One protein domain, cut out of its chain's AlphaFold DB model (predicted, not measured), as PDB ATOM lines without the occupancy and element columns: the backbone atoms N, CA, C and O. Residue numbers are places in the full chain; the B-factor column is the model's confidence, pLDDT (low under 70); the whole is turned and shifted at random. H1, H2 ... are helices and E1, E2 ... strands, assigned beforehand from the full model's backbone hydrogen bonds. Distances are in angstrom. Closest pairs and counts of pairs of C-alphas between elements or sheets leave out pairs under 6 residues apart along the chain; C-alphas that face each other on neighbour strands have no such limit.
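Overview. This is residues 18 to 105 and 113 to 137 of the 137 residues of the protein "Mrr_cat domain-containing protein" of Candidatus Sulfopaludibacter sp. SbA3 (UniProt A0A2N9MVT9). A twisted sheet of six strands has helices H1 and H2 on one face, towards the end with E2, E3 and E4, and curls round the short helix H4 on the opposite face. The hairpin E5 and E6 makes the other edge of the sheet, and the short helix H3 only grazes the sheet. The printed part has 113 residues, with four named helices and six named strands in the order E1 E2 H1 E3 H2 E4 H3 H4 E5 E6. The sheet is mixed, ordered E4 E3 E2 E1 E5 E6, and the class is mixed, helices and strands. The whole is compact, with a radius of gyration of the C-alphas of 14.2 A and spans of 40 by 33 by 24 A.

Along the chain. E1, residues 18 to 23, begins at C-alpha 18 (75.477, 82.950, 79.163) and is 15.8 A long. E2, residues 26 to 35, is 29.3 A long. H1, residues 43 to 56, measures 20.2 A and begins at C-alpha 43 (54.615, 89.446, 73.710). Next come E3, residues 60 to 65, H2, residues 71 to 79, E4, residues 82 to 86, H3, residues 89 to 94, and H4, residues 97 to 102. E5, residues 116 to 122, is 19.7 A long. E6, residues 129 to 136, is 20.0 A long, bends by 52 degrees at residue 132 and ends at C-alpha 136 (80.846, 68.961, 86.006).

Arrangement. E1 and E2 form an antiparallel hairpin, with N 28 and O 21 2.8 A apart. E1 and E5 are antiparallel, with N 118 and O 20 at 2.7 A. E5 and E6 form a hairpin, with N 119 and O 133 at 2.9 A. E3 is parallel to E2, with N 35 and O 64 at 2.8 A, and to E4, with N 63 and O 83 at 2.8 A. E2, H1, E3 and E3, H2, E4 are strand-helix-strand units, parallel neighbour strands joined through a helix, with right-handed crossovers. H1 lies over E3 and E2 at a height over the sheet of 9.6 A; its closest C-alphas to E3 are those of Leu 53 and Gly 61, 6.8 A. With its residues 43 to 47 alone H1 touches H2, at a shallow tilt of 27 degrees, the same way; the closest C-alphas are those of Ile 43 and Ala 73, 4.2 A. The closest C-alphas of H4 and E6 are those of Ala 98 and Ile 135, 7.1 A. In H1, H2, H3 and H4 every O i to N i+4 pair is within hydrogen-bond range.

Size, cuts and confidence. The C-alphas farthest apart are those of Lys 38 and Gly 113, 42.8 A. Residues 106 to 112 are not printed; C-alphas 105 and 113 are 15.1 A apart across the cut. Of the links printed whole, none is long. The mean pLDDT of the printed part is 79.5, and residues 113 to 137 are among those under 70.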
ATOM      1  N   TRP A  18      75.180  83.867  80.258       82.38
ATOM      2  CA  TRP A  18      75.477  82.950  79.163       82.38
ATOM      3  C   TRP A  18      76.034  81.653  79.730       82.38
ATOM      4  O   TRP A  18      77.067  81.644  80.400       82.38
ATOM      5  N   VAL A  19      75.351  80.550  79.458       79.56
ATOM      6  CA  VAL A  19      75.801  79.212  79.835       79.56
ATOM      7  C   VAL A  19      76.251  78.512  78.567       79.56
ATOM      8  O   VAL A  19      75.507  78.457  77.590       79.56
ATOM      9  N   THR A  20      77.470  77.985  78.568       78.88
ATOM     10  CA  THR A  20      77.993  77.250  77.419       78.88
ATOM     11  C   THR A  20      78.790  76.041  77.861       78.88
ATOM     12  O   THR A  20      79.461  76.074  78.887       78.88
ATOM     13  N   GLY A  21      78.754  74.972  77.084       72.88
ATOM     14  CA  GLY A  21      79.524  73.772  77.380       72.88
ATOM     15  C   GLY A  21      79.351  72.712  76.314       72.88
ATOM     16  O   GLY A  21      78.876  73.007  75.220       72.88
ATOM     17  N   SER A  22      79.740  71.486  76.641       65.12
ATOM     18  CA  SER A  22      79.590  70.339  75.749       65.12
ATOM     19  C   SER A  22      78.822  69.230  76.450       65.12
ATOM     20  O   SER A  22      79.116  68.907  77.601       65.12
ATOM     21  N   VAL A  23      77.842  68.667  75.748       67.00
ATOM     22  CA  VAL A  23      77.046  67.515  76.180       67.00
ATOM     23  C   VAL A  23      77.175  66.449  75.107       67.00
ATOM     24  O   VAL A  23      76.786  66.673  73.963       67.00
ATOM     25  N   ALA A  24      77.767  65.303  75.457       66.12
ATOM     26  CA  ALA A  24      78.049  64.212  74.515       66.12
ATOM     27  C   ALA A  24      78.793  64.668  73.233       66.12
ATOM     28  O   ALA A  24      78.539  64.170  72.140       66.12
ATOM     29  N   GLY A  25      79.702  65.643  73.358       66.69
ATOM     30  CA  GLY A  25      80.454  66.205  72.228       66.69
ATOM     31  C   GLY A  25      79.721  67.303  71.445       66.69
ATOM     32  O   GLY A  25      80.330  67.930  70.580       66.69
ATOM     33  N   CYS A  26      78.453  67.576  71.760       65.81
ATOM     34  CA  CYS A  26      77.669  68.651  71.161       65.81
ATOM     35  C   CYS A  26      77.802  69.936  71.980       65.81
ATOM     36  O   CYS A  26      77.523  69.951  73.179       65.81
ATOM     37  N   GLU A  27      78.170  71.037  71.325       76.00
ATOM     38  CA  GLU A  27      78.197  72.345  71.971       76.00
ATOM     39  C   GLU A  27      76.777  72.803  72.325       76.00
ATOM     40  O   GLU A  27      75.860  72.777  71.501       76.00
ATOM     41  N   ILE A  28      76.599  73.276  73.552       79.19
ATOM     42  CA  ILE A  28      75.345  73.840  74.034       79.19
ATOM     43  C   ILE A  28      75.578  75.277  74.461       79.19
ATOM     44  O   ILE A  28      76.538  75.565  75.165       79.19
ATOM     45  N   ARG A  29      74.668  76.157  74.037       85.06
ATOM     46  CA  ARG A  29      74.673  77.593  74.301       85.06
ATOM     47  C   ARG A  29      73.294  78.010  74.782       85.06
ATOM     48  O   ARG A  29      72.310  77.846  74.056       85.06
ATOM     49  N   VAL A  30      73.220  78.542  75.990       85.94
ATOM     50  CA  VAL A  30      71.980  79.008  76.607       85.94
ATOM     51  C   VAL A  30      72.146  80.461  77.011       85.94
ATOM     52  O   VAL A  30      73.074  80.809  77.744       85.94
ATOM     53  N   ALA A  31      71.229  81.304  76.549       89.25
ATOM     54  CA  ALA A  31      71.136  82.688  76.987       89.25
ATOM     55  C   ALA A  31      70.012  82.842  78.005       89.25
ATOM     56  O   ALA A  31      68.916  82.298  77.838       89.25
ATOM     57  N   ILE A  32      70.288  83.615  79.046       88.81
ATOM     58  CA  ILE A  32      69.333  83.929  80.097       88.81
ATOM     59  C   ILE A  32      69.227  85.450  80.195       88.81
ATOM     60  O   ILE A  32      70.232  86.139  80.383       88.81
ATOM     61  N   GLU A  33      68.003  85.949  80.058       89.25
ATOM     62  CA  GLU A  33      67.655  87.365  80.188       89.25
ATOM     63  C   GLU A  33      66.841  87.565  81.467       89.25
ATOM     64  O   GLU A  33      65.846  86.870  81.691       89.25
ATOM     65  N   CYS A  34      67.238  88.533  82.291       87.25
ATOM     66  CA  CYS A  34      66.583  88.881  83.544       87.25
ATOM     67  C   CYS A  34      65.946  90.265  83.429       87.25
ATOM     68  O   CYS A  34      66.609  91.297  83.540       87.25
ATOM     69  N   LYS A  35      64.622  90.316  83.277       84.56
ATOM     70  CA  LYS A  35      63.895  91.576  83.147       84.56
ATOM     71  C   LYS A  35      63.132  91.932  84.418       84.56
ATOM     72  O   LYS A  35      62.137  91.300  84.755       84.56
ATOM     73  N   PHE A  36      63.557  93.003  85.083       80.69
ATOM     74  CA  PHE A  36      62.836  93.575  86.221       80.69
ATOM     75  C   PHE A  36      61.907  94.700  85.747       80.69
ATOM     76  O   PHE A  36      62.355  95.807  85.446       80.69
ATOM     77  N   HIS A  37      60.611  94.406  85.653       77.31
ATOM     78  CA  HIS A  37      59.560  95.372  85.318       77.31
ATOM     79  C   HIS A  37      58.582  95.530  86.478       77.31
ATOM     80  O   HIS A  37      58.565  94.711  87.388       77.31
ATOM     81  N   LYS A  38      57.767  96.589  86.448       81.25
ATOM     82  CA  LYS A  38      56.620  96.733  87.364       81.25
ATOM     83  C   LYS A  38      55.394  95.959  86.876       81.25
ATOM     84  O   LYS A  38      54.605  95.495  87.691       81.25
ATOM     85  N   ASP A  39      55.284  95.790  85.561       90.06
ATOM     86  CA  ASP A  39      54.172  95.123  84.896       90.06
ATOM     87  C   ASP A  39      54.568  93.736  84.386       90.06
ATOM     88  O   ASP A  39      55.752  93.390  84.301       90.06
ATOM     89  N   LYS A  40      53.560  92.932  84.042       93.31
ATOM     90  CA  LYS A  40      53.760  91.624  83.411       93.31
ATOM     91  C   LYS A  40      54.480  91.766  82.071       93.31
ATOM     92  O   LYS A  40      54.219  92.692  81.309       93.31
ATOM     93  N   VAL A  41      55.327  90.791  81.759       95.62
ATOM     94  CA  VAL A  41      56.030  90.702  80.475       95.62
ATOM     95  C   VAL A  41      55.030  90.421  79.347       95.62
ATOM     96  O   VAL A  41      54.221  89.488  79.421       95.62
ATOM     97  N   ASP A  42      55.082  91.243  78.303       95.81
ATOM     98  CA  ASP A  42      54.228  91.149  77.123       95.81
ATOM     99  C   ASP A  42      54.888  90.363  75.977       95.81
ATOM    100  O   ASP A  42      56.029  89.902  76.067       95.81
ATOM    101  N   ILE A  43      54.141  90.182  74.886       96.88
ATOM    102  CA  ILE A  43      54.615  89.446  73.710       96.88
ATOM    103  C   ILE A  43      55.807  90.128  73.020       96.88
ATOM    104  O   ILE A  43      56.690  89.438  72.518       96.88
ATOM    105  N   ASN A  44      55.877  91.464  73.051       95.88
ATOM    106  CA  ASN A  44      56.919  92.231  72.368       95.88
ATOM    107  C   ASN A  44      58.297  91.977  72.985       95.88
ATOM    108  O   ASN A  44      59.293  91.847  72.271       95.88
ATOM    109  N   LEU A  45      58.358  91.877  74.315       94.38
ATOM    110  CA  LEU A  45      59.591  91.530  75.020       94.38
ATOM    111  C   LEU A  45      60.067  90.118  74.667       94.38
ATOM    112  O   LEU A  45      61.264  89.917  74.453       94.38
ATOM    113  N   ILE A  46      59.145  89.161  74.541       96.25
ATOM    114  CA  ILE A  46      59.476  87.795  74.121       96.25
ATOM    115  C   ILE A  46      59.964  87.768  72.667       96.25
ATOM    116  O   ILE A  46      60.984  87.142  72.393       96.25
ATOM    117  N   ASP A  47      59.320  88.481  71.740       96.56
ATOM    118  CA  ASP A  47      59.782  88.561  70.345       96.56
ATOM    119  C   ASP A  47      61.166  89.209  70.222       96.56
ATOM    120  O   ASP A  47      62.028  88.720  69.487       96.56
ATOM    121  N   SER A  48      61.420  90.270  70.992       94.19
ATOM    122  CA  SER A  48      62.743  90.891  71.053       94.19
ATOM    123  C   SER A  48      63.804  89.916  71.572       94.19
ATOM    124  O   SER A  48      64.922  89.894  71.050       94.19
ATOM    125  N   PHE A  49      63.466  89.110  72.582       94.75
ATOM    126  CA  PHE A  49      64.356  88.080  73.108       94.75
ATOM    127  C   PHE A  49      64.628  86.986  72.073       94.75
ATOM    128  O   PHE A  49      65.782  86.646  71.853       94.75
ATOM    129  N   ILE A  50      63.609  86.511  71.354       95.25
ATOM    130  CA  ILE A  50      63.771  85.527  70.271       95.25
ATOM    131  C   ILE A  50      64.731  86.039  69.198       95.25
ATOM    132  O   ILE A  50      65.653  85.324  68.807       95.25
ATOM    133  N   GLY A  51      64.555  87.285  68.749       93.12
ATOM    134  CA  GLY A  51      65.472  87.893  67.783       93.12
ATOM    135  C   GLY A  51      66.902  87.997  68.321       93.12
ATOM    136  O   GLY A  51      67.858  87.792  67.580       93.12
ATOM    137  N   MET A  52      67.063  88.266  69.619       92.19
ATOM    138  CA  MET A  52      68.377  88.262  70.264       92.19
ATOM    139  C   MET A  52      69.000  86.859  70.292       92.19
ATOM    140  O   MET A  52      70.156  86.739  69.901       92.19
ATOM    141  N   LEU A  53      68.252  85.812  70.661       92.38
ATOM    142  CA  LEU A  53      68.724  84.418  70.644       92.38
ATOM    143  C   LEU A  53      69.221  83.989  69.256       92.38
ATOM    144  O   LEU A  53      70.251  83.324  69.145       92.38
ATOM    145  N   GLN A  54      68.508  84.398  68.204       91.38
ATOM    146  CA  GLN A  54      68.888  84.133  66.814       91.38
ATOM    147  C   GLN A  54      70.181  84.856  66.430       91.38
ATOM    148  O   GLN A  54      71.083  84.236  65.870       91.38
ATOM    149  N   ASP A  55      70.298  86.141  66.773       88.69
ATOM    150  CA  ASP A  55      71.471  86.954  66.445       88.69
ATOM    151  C   ASP A  55      72.764  86.426  67.094       88.69
ATOM    152  O   ASP A  55      73.845  86.578  66.527       88.69
ATOM    153  N   ILE A  56      72.666  85.812  68.277       84.12
ATOM    154  CA  ILE A  56      73.815  85.295  69.044       84.12
ATOM    155  C   ILE A  56      74.050  83.786  68.861       84.12
ATOM    156  O   ILE A  56      75.004  83.244  69.420       84.12
ATOM    157  N   GLY A  57      73.179  83.091  68.123       87.00
ATOM    158  CA  GLY A  57      73.261  81.641  67.931       87.00
ATOM    159  C   GLY A  57      73.081  80.836  69.222       87.00
ATOM    160  O   GLY A  57      73.819  79.879  69.457       87.00
ATOM    161  N   ALA A  58      72.141  81.237  70.083       88.62
ATOM    162  CA  ALA A  58      71.774  80.468  71.269       88.62
ATOM    163  C   ALA A  58      70.891  79.272  70.885       88.62
ATOM    164  O   ALA A  58      69.941  79.415  70.119       88.62
ATOM    165  N   HIS A  59      71.163  78.099  71.460       87.00
ATOM    166  CA  HIS A  59      70.350  76.895  71.250       87.00
ATOM    167  C   HIS A  59      69.085  76.897  72.115       87.00
ATOM    168  O   HIS A  59      68.079  76.303  71.738       87.00
ATOM    169  N   LYS A  60      69.138  77.547  73.285       87.62
ATOM    170  CA  LYS A  60      68.015  77.682  74.222       87.62
ATOM    171  C   LYS A  60      67.994  79.073  74.852       87.62
ATOM    172  O   LYS A  60      69.040  79.701  75.031       87.62
ATOM    173  N   GLY A  61      66.798  79.517  75.230       92.25
ATOM    174  CA  GLY A  61      66.579  80.764  75.957       92.25
ATOM    175  C   GLY A  61      65.813  80.550  77.258       92.25
ATOM    176  O   GLY A  61      64.827  79.809  77.290       92.25
ATOM    177  N   VAL A  62      66.234  81.241  78.316       92.50
ATOM    178  CA  VAL A  62      65.467  81.383  79.560       92.50
ATOM    179  C   VAL A  62      65.151  82.859  79.781       92.50
ATOM    180  O   VAL A  62      66.054  83.690  79.804       92.50
ATOM    181  N   PHE A  63      63.874  83.186  79.952       94.38
ATOM    182  CA  PHE A  63      63.433  84.540  80.271       94.38
ATOM    183  C   PHE A  63      62.937  84.596  81.713       94.38
ATOM    184  O   PHE A  63      61.991  83.895  82.087       94.38
ATOM    185  N   ILE A  64      63.574  85.443  82.514       93.06
ATOM    186  CA  ILE A  64      63.310  85.605  83.939       93.06
ATOM    187  C   ILE A  64      62.662  86.966  84.191       93.06
ATOM    188  O   ILE A  64      63.078  87.983  83.640       93.06
ATOM    189  N   THR A  65      61.646  86.992  85.049       94.00
ATOM    190  CA  THR A  65      61.009  88.217  85.554       94.00
ATOM    191  C   THR A  65      60.574  88.035  87.006       94.00
ATOM    192  O   THR A  65      60.507  86.916  87.500       94.00
ATOM    193  N   THR A  66      60.215  89.115  87.693       92.69
ATOM    194  CA  THR A  66      59.616  89.081  89.038       92.69
ATOM    195  C   THR A  66      58.099  89.294  89.037       92.69
ATOM    196  O   THR A  66      57.454  89.075  90.058       92.69
ATOM    197  N   THR A  67      57.504  89.693  87.908       92.75
ATOM    198  CA  THR A  67      56.089  90.118  87.821       92.75
ATOM    199  C   THR A  67      55.171  89.144  87.085       92.75
ATOM    200  O   THR A  67      53.946  89.274  87.139       92.75
ATOM    201  N   GLY A  68      55.743  88.154  86.401       94.44
ATOM    202  CA  GLY A  68      55.018  87.193  85.572       94.44
ATOM    203  C   GLY A  68      54.779  87.654  84.136       94.44
ATOM    204  O   GLY A  68      55.354  88.636  83.664       94.44
ATOM    205  N   PHE A  69      53.935  86.905  83.427       96.81
ATOM    206  CA  PHE A  69      53.763  87.002  81.978       96.81
ATOM    207  C   PHE A  69      52.292  87.198  81.604       96.81
ATOM    208  O   PHE A  69      51.374  86.809  82.332       96.81
ATOM    209  N   THR A  70      52.060  87.845  80.466       97.50
ATOM    210  CA  THR A  70      50.745  87.845  79.813       97.50
ATOM    211  C   THR A  70      50.504  86.507  79.108       97.50
ATOM    212  O   THR A  70      51.451  85.843  78.694       97.50
ATOM    213  N   SER A  71      49.241  86.131  78.894       97.62
ATOM    214  CA  SER A  71      48.895  84.893  78.174       97.62
ATOM    215  C   SER A  71      49.468  84.854  76.749       97.62
ATOM    216  O   SER A  71      49.895  83.803  76.272       97.62
ATOM    217  N   GLY A  72      49.536  86.010  76.078       97.50
ATOM    218  CA  GLY A  72      50.179  86.143  74.769       97.50
ATOM    219  C   GLY A  72      51.686  85.870  74.820       97.50
ATOM    220  O   GLY A  72      52.206  85.162  73.960       97.50
ATOM    221  N   ALA A  73      52.375  86.367  75.851       97.38
ATOM    222  CA  ALA A  73      53.796  86.097  76.068       97.38
ATOM    223  C   ALA A  73      54.062  84.608  76.344       97.38
ATOM    224  O   ALA A  73      54.971  84.030  75.752       97.38
ATOM    225  N   GLU A  74      53.239  83.970  77.180       97.88
ATOM    226  CA  GLU A  74      53.340  82.534  77.482       97.88
ATOM    227  C   GLU A  74      53.152  81.675  76.229       97.88
ATOM    228  O   GLU A  74      53.968  80.795  75.942       97.88
ATOM    229  N   GLY A  75      52.111  81.961  75.439       97.81
ATOM    230  CA  GLY A  75      51.857  81.263  74.179       97.81
ATOM    231  C   GLY A  75      52.999  81.438  73.179       97.81
ATOM    232  O   GLY A  75      53.436  80.471  72.550       97.81
ATOM    233  N   ARG A  76      53.536  82.658  73.074       97.75
ATOM    234  CA  ARG A  76      54.641  82.969  72.165       97.75
ATOM    235  C   ARG A  76      55.942  82.276  72.558       97.75
ATOM    236  O   ARG A  76      56.614  81.733  71.681       97.75
ATOM    237  N   ALA A  77      56.274  82.282  73.849       96.19
ATOM    238  CA  ALA A  77      57.460  81.627  74.388       96.19
ATOM    239  C   ALA A  77      57.395  80.112  74.178       96.19
ATOM    240  O   ALA A  77      58.353  79.525  73.683       96.19
ATOM    241  N   LYS A  78      56.236  79.499  74.448       95.75
ATOM    242  CA  LYS A  78      56.006  78.071  74.195       95.75
ATOM    243  C   LYS A  78      56.224  77.706  72.725       95.75
ATOM    244  O   LYS A  78      56.878  76.710  72.440       95.75
ATOM    245  N   ALA A  79      55.713  78.514  71.796       96.19
ATOM    246  CA  ALA A  79      55.886  78.283  70.360       96.19
ATOM    247  C   ALA A  79      57.348  78.419  69.887       96.19
ATOM    248  O   ALA A  79      57.703  77.870  68.848       96.19
ATOM    249  N   ALA A  80      58.180  79.151  70.631       93.69
ATOM    250  CA  ALA A  80      59.604  79.336  70.354       93.69
ATOM    251  C   ALA A  80      60.525  78.485  71.243       93.69
ATOM    252  O   ALA A  80      61.732  78.705  71.220       93.69
ATOM    253  N   ASP A  81      59.971  77.559  72.034       92.50
ATOM    254  CA  ASP A  81      60.727  76.721  72.975       92.50
ATOM    255  C   ASP A  81      61.594  77.531  73.968       92.50
ATOM    256  O   ASP A  81      62.728  77.185  74.307       92.50
ATOM    257  N   ILE A  82      61.044  78.652  74.444       92.81
ATOM    258  CA  ILE A  82      61.644  79.481  75.492       92.81
ATOM    259  C   ILE A  82      61.110  79.059  76.857       92.81
ATOM    260  O   ILE A  82      59.901  78.976  77.081       92.81
ATOM    261  N   SER A  83      62.024  78.881  77.809       93.69
ATOM    262  CA  SER A  83      61.679  78.683  79.215       93.69
ATOM    263  C   SER A  83      61.343  80.010  79.888       93.69
ATOM    264  O   SER A  83      62.153  80.934  79.873       93.69
ATOM    265  N   LEU A  84      60.182  80.090  80.533       93.06
ATOM    266  CA  LEU A  84      59.775  81.251  81.324       93.06
ATOM    267  C   LEU A  84      59.925  80.966  82.818       93.06
ATOM    268  O   LEU A  84      59.529  79.898  83.295       93.06
ATOM    269  N   LYS A  85      60.476  81.925  83.565       92.62
ATOM    270  CA  LYS A  85      60.643  81.827  85.017       92.62
ATOM    271  C   LYS A  85      60.243  83.110  85.725       92.62
ATOM    272  O   LYS A  85      60.533  84.212  85.264       92.62
ATOM    273  N   ILE A  86      59.584  82.933  86.867       92.56
ATOM    274  CA  ILE A  86      59.261  84.017  87.790       92.56
ATOM    275  C   ILE A  86      60.144  83.842  89.021       92.56
ATOM    276  O   ILE A  86      59.882  82.949  89.823       92.56
ATOM    277  N   MET A  87      61.213  84.627  89.127       89.12
ATOM    278  CA  MET A  87      62.157  84.590  90.249       89.12
ATOM    279  C   MET A  87      63.010  85.864  90.282       89.12
ATOM    280  O   MET A  87      63.077  86.599  89.293       89.12
ATOM    281  N   SER A  88      63.641  86.150  91.421       83.19
ATOM    282  CA  SER A  88      64.542  87.298  91.534       83.19
ATOM    283  C   SER A  88      65.879  87.043  90.826       83.19
ATOM    284  O   SER A  88      66.229  85.907  90.503       83.19
ATOM    285  N   LEU A  89      66.655  88.107  90.589       73.56
ATOM    286  CA  LEU A  89      68.022  87.970  90.073       73.56
ATOM    287  C   LEU A  89      68.913  87.176  91.043       73.56
ATOM    288  O   LEU A  89      69.791  86.448  90.596       73.56
ATOM    289  N   GLU A  90      68.689  87.322  92.347       79.06
ATOM    290  CA  GLU A  90      69.423  86.598  93.385       79.06
ATOM    291  C   GLU A  90      69.111  85.099  93.329       79.06
ATOM    292  O   GLU A  90      70.027  84.293  93.195       79.06
ATOM    293  N   ASP A  91      67.831  84.725  93.258       82.81
ATOM    294  CA  ASP A  91      67.437  83.319  93.091       82.81
ATOM    295  C   ASP A  91      67.998  82.730  91.789       82.81
ATOM    296  O   ASP A  91      68.455  81.588  91.747       82.81
ATOM    297  N   ALA A  92      68.004  83.518  90.709       77.81
ATOM    298  CA  ALA A  92      68.600  83.117  89.440       77.81
ATOM    299  C   ALA A  92      70.120  82.895  89.548       77.81
ATOM    300  O   ALA A  92      70.667  82.090  88.799       77.81
ATOM    301  N   MET A  93      70.823  83.576  90.457       71.00
ATOM    302  CA  MET A  93      72.258  83.365  90.684       71.00
ATOM    303  C   MET A  93      72.547  82.086  91.474       71.00
ATOM    304  O   MET A  93      73.541  81.409  91.191       71.00
ATOM    305  N   GLU A  94      71.671  81.744  92.415       77.69
ATOM    306  CA  GLU A  94      71.795  80.541  93.245       77.69
ATOM    307  C   GLU A  94      71.227  79.285  92.569       77.69
ATOM    308  O   GLU A  94      71.537  78.165  92.967       77.69
ATOM    309  N   THR A  95      70.441  79.453  91.505       77.25
ATOM    310  CA  THR A  95      69.876  78.341  90.735       77.25
ATOM    311  C   THR A  95      70.978  77.451  90.153       77.25
ATOM    312  O   THR A  95      71.904  77.920  89.476       77.25
ATOM    313  N   ASP A  96      70.846  76.137  90.356       75.12
ATOM    314  CA  ASP A  96      71.610  75.156  89.593       75.12
ATOM    315  C   ASP A  96      71.036  75.065  88.174       75.12
ATOM    316  O   ASP A  96      70.122  74.301  87.858       75.12
ATOM    317  N   TRP A  97      71.566  75.919  87.298       74.69
ATOM    318  CA  TRP A  97      71.167  75.957  85.899       74.69
ATOM    319  C   TRP A  97      71.469  74.664  85.161       74.69
ATOM    320  O   TRP A  97      70.793  74.384  84.179       74.69
ATOM    321  N   ALA A  98      72.454  73.884  85.593       68.38
ATOM    322  CA  ALA A  98      72.771  72.656  84.895       68.38
ATOM    323  C   ALA A  98      71.806  71.530  85.275       68.38
ATOM    324  O   ALA A  98      71.334  70.842  84.373       68.38
ATOM    325  N   GLU A  99      71.397  71.429  86.542       73.12
ATOM    326  CA  GLU A  99      70.262  70.581  86.931       73.12
ATOM    327  C   GLU A  99      68.977  71.026  86.214       73.12
ATOM    328  O   GLU A  99      68.293  70.226  85.578       73.12
ATOM    329  N   TYR A 100      68.675  72.330  86.229       76.38
ATOM    330  CA  TYR A 100      67.476  72.867  85.579       76.38
ATOM    331  C   TYR A 100      67.430  72.572  84.071       76.38
ATOM    332  O   TYR A 100      66.357  72.325  83.503       76.38
ATOM    333  N   LEU A 101      68.583  72.643  83.409       72.56
ATOM    334  CA  LEU A 101      68.708  72.397  81.980       72.56
ATOM    335  C   LEU A 101      68.878  70.910  81.647       72.56
ATOM    336  O   LEU A 101      68.610  70.555  80.506       72.56
ATOM    337  N   GLY A 102      69.256  70.050  82.596       66.38
ATOM    338  CA  GLY A 102      69.639  68.653  82.361       66.38
ATOM    339  C   GLY A 102      68.650  67.871  81.495       66.38
ATOM    340  O   GLY A 102      69.030  67.345  80.453       66.38
ATOM    341  N   ASP A 103      67.363  67.903  81.843       64.19
ATOM    342  CA  ASP A 103      66.309  67.199  81.089       64.19
ATOM    343  C   ASP A 103      65.805  67.975  79.856       64.19
ATOM    344  O   ASP A 103      65.011  67.473  79.061       64.19
ATOM    345  N   ARG A 104      66.211  69.243  79.717       66.06
ATOM    346  CA  ARG A 104      65.761  70.174  78.662       66.06
ATOM    347  C   ARG A 104      66.781  70.333  77.537       66.06
ATOM    348  O   ARG A 104      66.469  70.936  76.503       66.06
ATOM    349  N   LEU A 105      67.991  69.828  77.743       61.72
ATOM    350  CA  LEU A 105      69.026  69.716  76.731       61.72
ATOM    351  C   LEU A 105      68.899  68.356  76.034       61.72
ATOM    352  O   LEU A 105      68.501  67.380  76.665       61.72
ATOM    353  N   GLY A 113      78.583  61.084  82.112       44.16
ATOM    354  CA  GLY A 113      79.911  61.178  82.752       44.16
ATOM    355  C   GLY A 113      80.959  62.097  82.118       44.16
ATOM    356  O   GLY A 113      82.137  61.935  82.430       44.16
ATOM    357  N   GLN A 114      80.604  62.993  81.190       46.53
ATOM    358  CA  GLN A 114      81.566  63.941  80.590       46.53
ATOM    359  C   GLN A 114      80.951  65.320  80.310       46.53
ATOM    360  O   GLN A 114      81.262  65.948  79.295       46.53
ATOM    361  N   HIS A 115      80.057  65.807  81.173       54.94
ATOM    362  CA  HIS A 115      79.437  67.114  80.949       54.94
ATOM    363  C   HIS A 115      80.255  68.190  81.643       54.94
ATOM    364  O   HIS A 115      80.411  68.161  82.857       54.94
ATOM    365  N   GLN A 116      80.770  69.154  80.881       56.59
ATOM    366  CA  GLN A 116      81.352  70.376  81.434       56.59
ATOM    367  C   GLN A 116      80.579  71.575  80.898       56.59
ATOM    368  O   GLN A 116      80.629  71.880  79.703       56.59
ATOM    369  N   LEU A 117      79.871  72.263  81.792       60.47
ATOM    370  CA  LEU A 117      79.180  73.516  81.506       60.47
ATOM    371  C   LEU A 117      79.911  74.666  82.199       60.47
ATOM    372  O   LEU A 117      80.009  74.712  83.422       60.47
ATOM    373  N   GLY A 118      80.416  75.614  81.420       59.00
ATOM    374  CA  GLY A 118      80.910  76.892  81.911       59.00
ATOM    375  C   GLY A 118      79.769  77.898  82.033       59.00
ATOM    376  O   GLY A 118      79.068  78.188  81.061       59.00
ATOM    377  N   ILE A 119      79.597  78.468  83.224       62.59
ATOM    378  CA  ILE A 119      78.669  79.578  83.452       62.59
ATOM    379  C   ILE A 119      79.442  80.886  83.367       62.59
ATOM    380  O   ILE A 119      80.407  81.107  84.102       62.59
ATOM    381  N   PHE A 120      78.979  81.780  82.499       62.62
ATOM    382  CA  PHE A 120      79.538  83.104  82.302       62.62
ATOM    383  C   PHE A 120      78.488  84.154  82.644       62.62
ATOM    384  O   PHE A 120      77.347  84.103  82.186       62.62
ATOM    385  N   ARG A 121      78.884  85.146  83.437       64.44
ATOM    386  CA  ARG A 121      78.027  86.275  83.797       64.44
ATOM    387  C   ARG A 121      78.623  87.568  83.291       64.44
ATOM    388  O   ARG A 121      79.827  87.797  83.416       64.44
ATOM    389  N   ARG A 122      77.764  88.460  82.818       61.28
ATOM    390  CA  ARG A 122      78.160  89.825  82.507       61.28
ATOM    391  C   ARG A 122      78.561  90.587  83.770       61.28
ATOM    392  O   ARG A 122      77.806  90.662  84.741       61.28
ATOM    393  N   ARG A 123      79.733  91.220  83.755       50.09
ATOM    394  CA  ARG A 123      80.108  92.173  84.801       50.09
ATOM    395  C   ARG A 123      79.306  93.469  84.648       50.09
ATOM    396  O   ARG A 123      79.341  94.066  83.570       50.09
ATOM    397  N   PRO A 124      78.660  93.961  85.720       45.16
ATOM    398  CA  PRO A 124      77.923  95.225  85.685       45.16
ATOM    399  C   PRO A 124      78.778  96.445  85.307       45.16
ATOM    400  O   PRO A 124      78.246  97.438  84.829       45.16
ATOM    401  N   THR A 125      80.093  96.381  85.531       40.91
ATOM    402  CA  THR A 125      81.013  97.527  85.450       40.91
ATOM    403  C   THR A 125      81.529  97.821  84.044       40.91
ATOM    404  O   THR A 125      81.728  98.980  83.703       40.91
ATOM    405  N   ASP A 126      81.779  96.788  83.239       57.53
ATOM    406  CA  ASP A 126      82.397  96.916  81.910       57.53
ATOM    407  C   ASP A 126      81.684  96.099  80.826       57.53
ATOM    408  O   ASP A 126      82.053  96.137  79.657       57.53
ATOM    409  N   GLY A 127      80.638  95.364  81.204       54.09
ATOM    410  CA  GLY A 127      79.848  94.559  80.292       54.09
ATOM    411  C   GLY A 127      80.558  93.328  79.731       54.09
ATOM    412  O   GLY A 127      79.982  92.679  78.862       54.09
ATOM    413  N   LEU A 128      81.752  92.981  80.222       59.94
ATOM    414  CA  LEU A 128      82.465  91.775  79.809       59.94
ATOM    415  C   LEU A 128      81.885  90.531  80.483       59.94
ATOM    416  O   LEU A 128      81.506  90.559  81.657       59.94
ATOM    417  N   MET A 129      81.878  89.415  79.757       64.38
ATOM    418  CA  MET A 129      81.516  88.114  80.313       64.38
ATOM    419  C   MET A 129      82.665  87.583  81.166       64.38
ATOM    420  O   MET A 129      83.787  87.412  80.696       64.38
ATOM    421  N   ARG A 130      82.383  87.326  82.439       61.84
ATOM    422  CA  ARG A 130      83.300  86.712  83.390       61.84
ATOM    423  C   ARG A 130      82.861  85.279  83.629       61.84
ATOM    424  O   ARG A 130      81.719  85.035  84.014       61.84
ATOM    425  N   PHE A 131      83.786  84.351  83.429       65.81
ATOM    426  CA  PHE A 131      83.620  82.978  83.877       65.81
ATOM    427  C   PHE A 131      83.384  82.959  85.393       65.81
ATOM    428  O   PHE A 131      84.159  83.550  86.150       65.81
ATOM    429  N   LEU A 132      82.293  82.326  85.818       64.62
ATOM    430  CA  LEU A 132      81.949  82.170  87.227       64.62
ATOM    431  C   LEU A 132      82.405  80.813  87.752       64.62
ATOM    432  O   LEU A 132      83.172  80.757  88.710       64.62
ATOM    433  N   ARG A 133      81.924  79.730  87.135       59.81
ATOM    434  CA  ARG A 133      82.198  78.351  87.554       59.81
ATOM    435  C   ARG A 133      82.029  77.377  86.393       59.81
ATOM    436  O   ARG A 133      81.240  77.638  85.483       59.81
ATOM    437  N   THR A 134      82.731  76.250  86.471       57.25
ATOM    438  CA  THR A 134      82.424  75.053  85.683       57.25
ATOM    439  C   THR A 134      81.547  74.164  86.543       57.25
ATOM    440  O   THR A 134      81.869  73.931  87.706       57.25
ATOM    441  N   ILE A 135      80.464  73.660  85.973       60.56
ATOM    442  CA  ILE A 135      79.689  72.574  86.552       60.56
ATOM    443  C   ILE A 135      80.075  71.302  85.799       60.56
ATOM    444  O   ILE A 135      80.084  71.298  84.566       60.56
ATOM    445  N   SER A 136      80.484  70.276  86.543       55.44
ATOM    446  CA  SER A 136      80.846  68.961  86.006       55.44
ATOM    447  C   SER A 136      79.924  67.901  86.597       55.44
ATOM    448  O   SER A 136      79.728  67.910  87.812       55.44
ATOM    449  N   TYR A 137      79.404  67.012  85.751       56.31
ATOM    450  CA  TYR A 137      78.703  65.788  86.152       56.31
ATOM    451  C   TYR A 137      79.319  64.597  85.419       56.31
ATOM    452  O   TYR A 137      79.575  64.728  84.192       56.31
TER     453      TYR A 137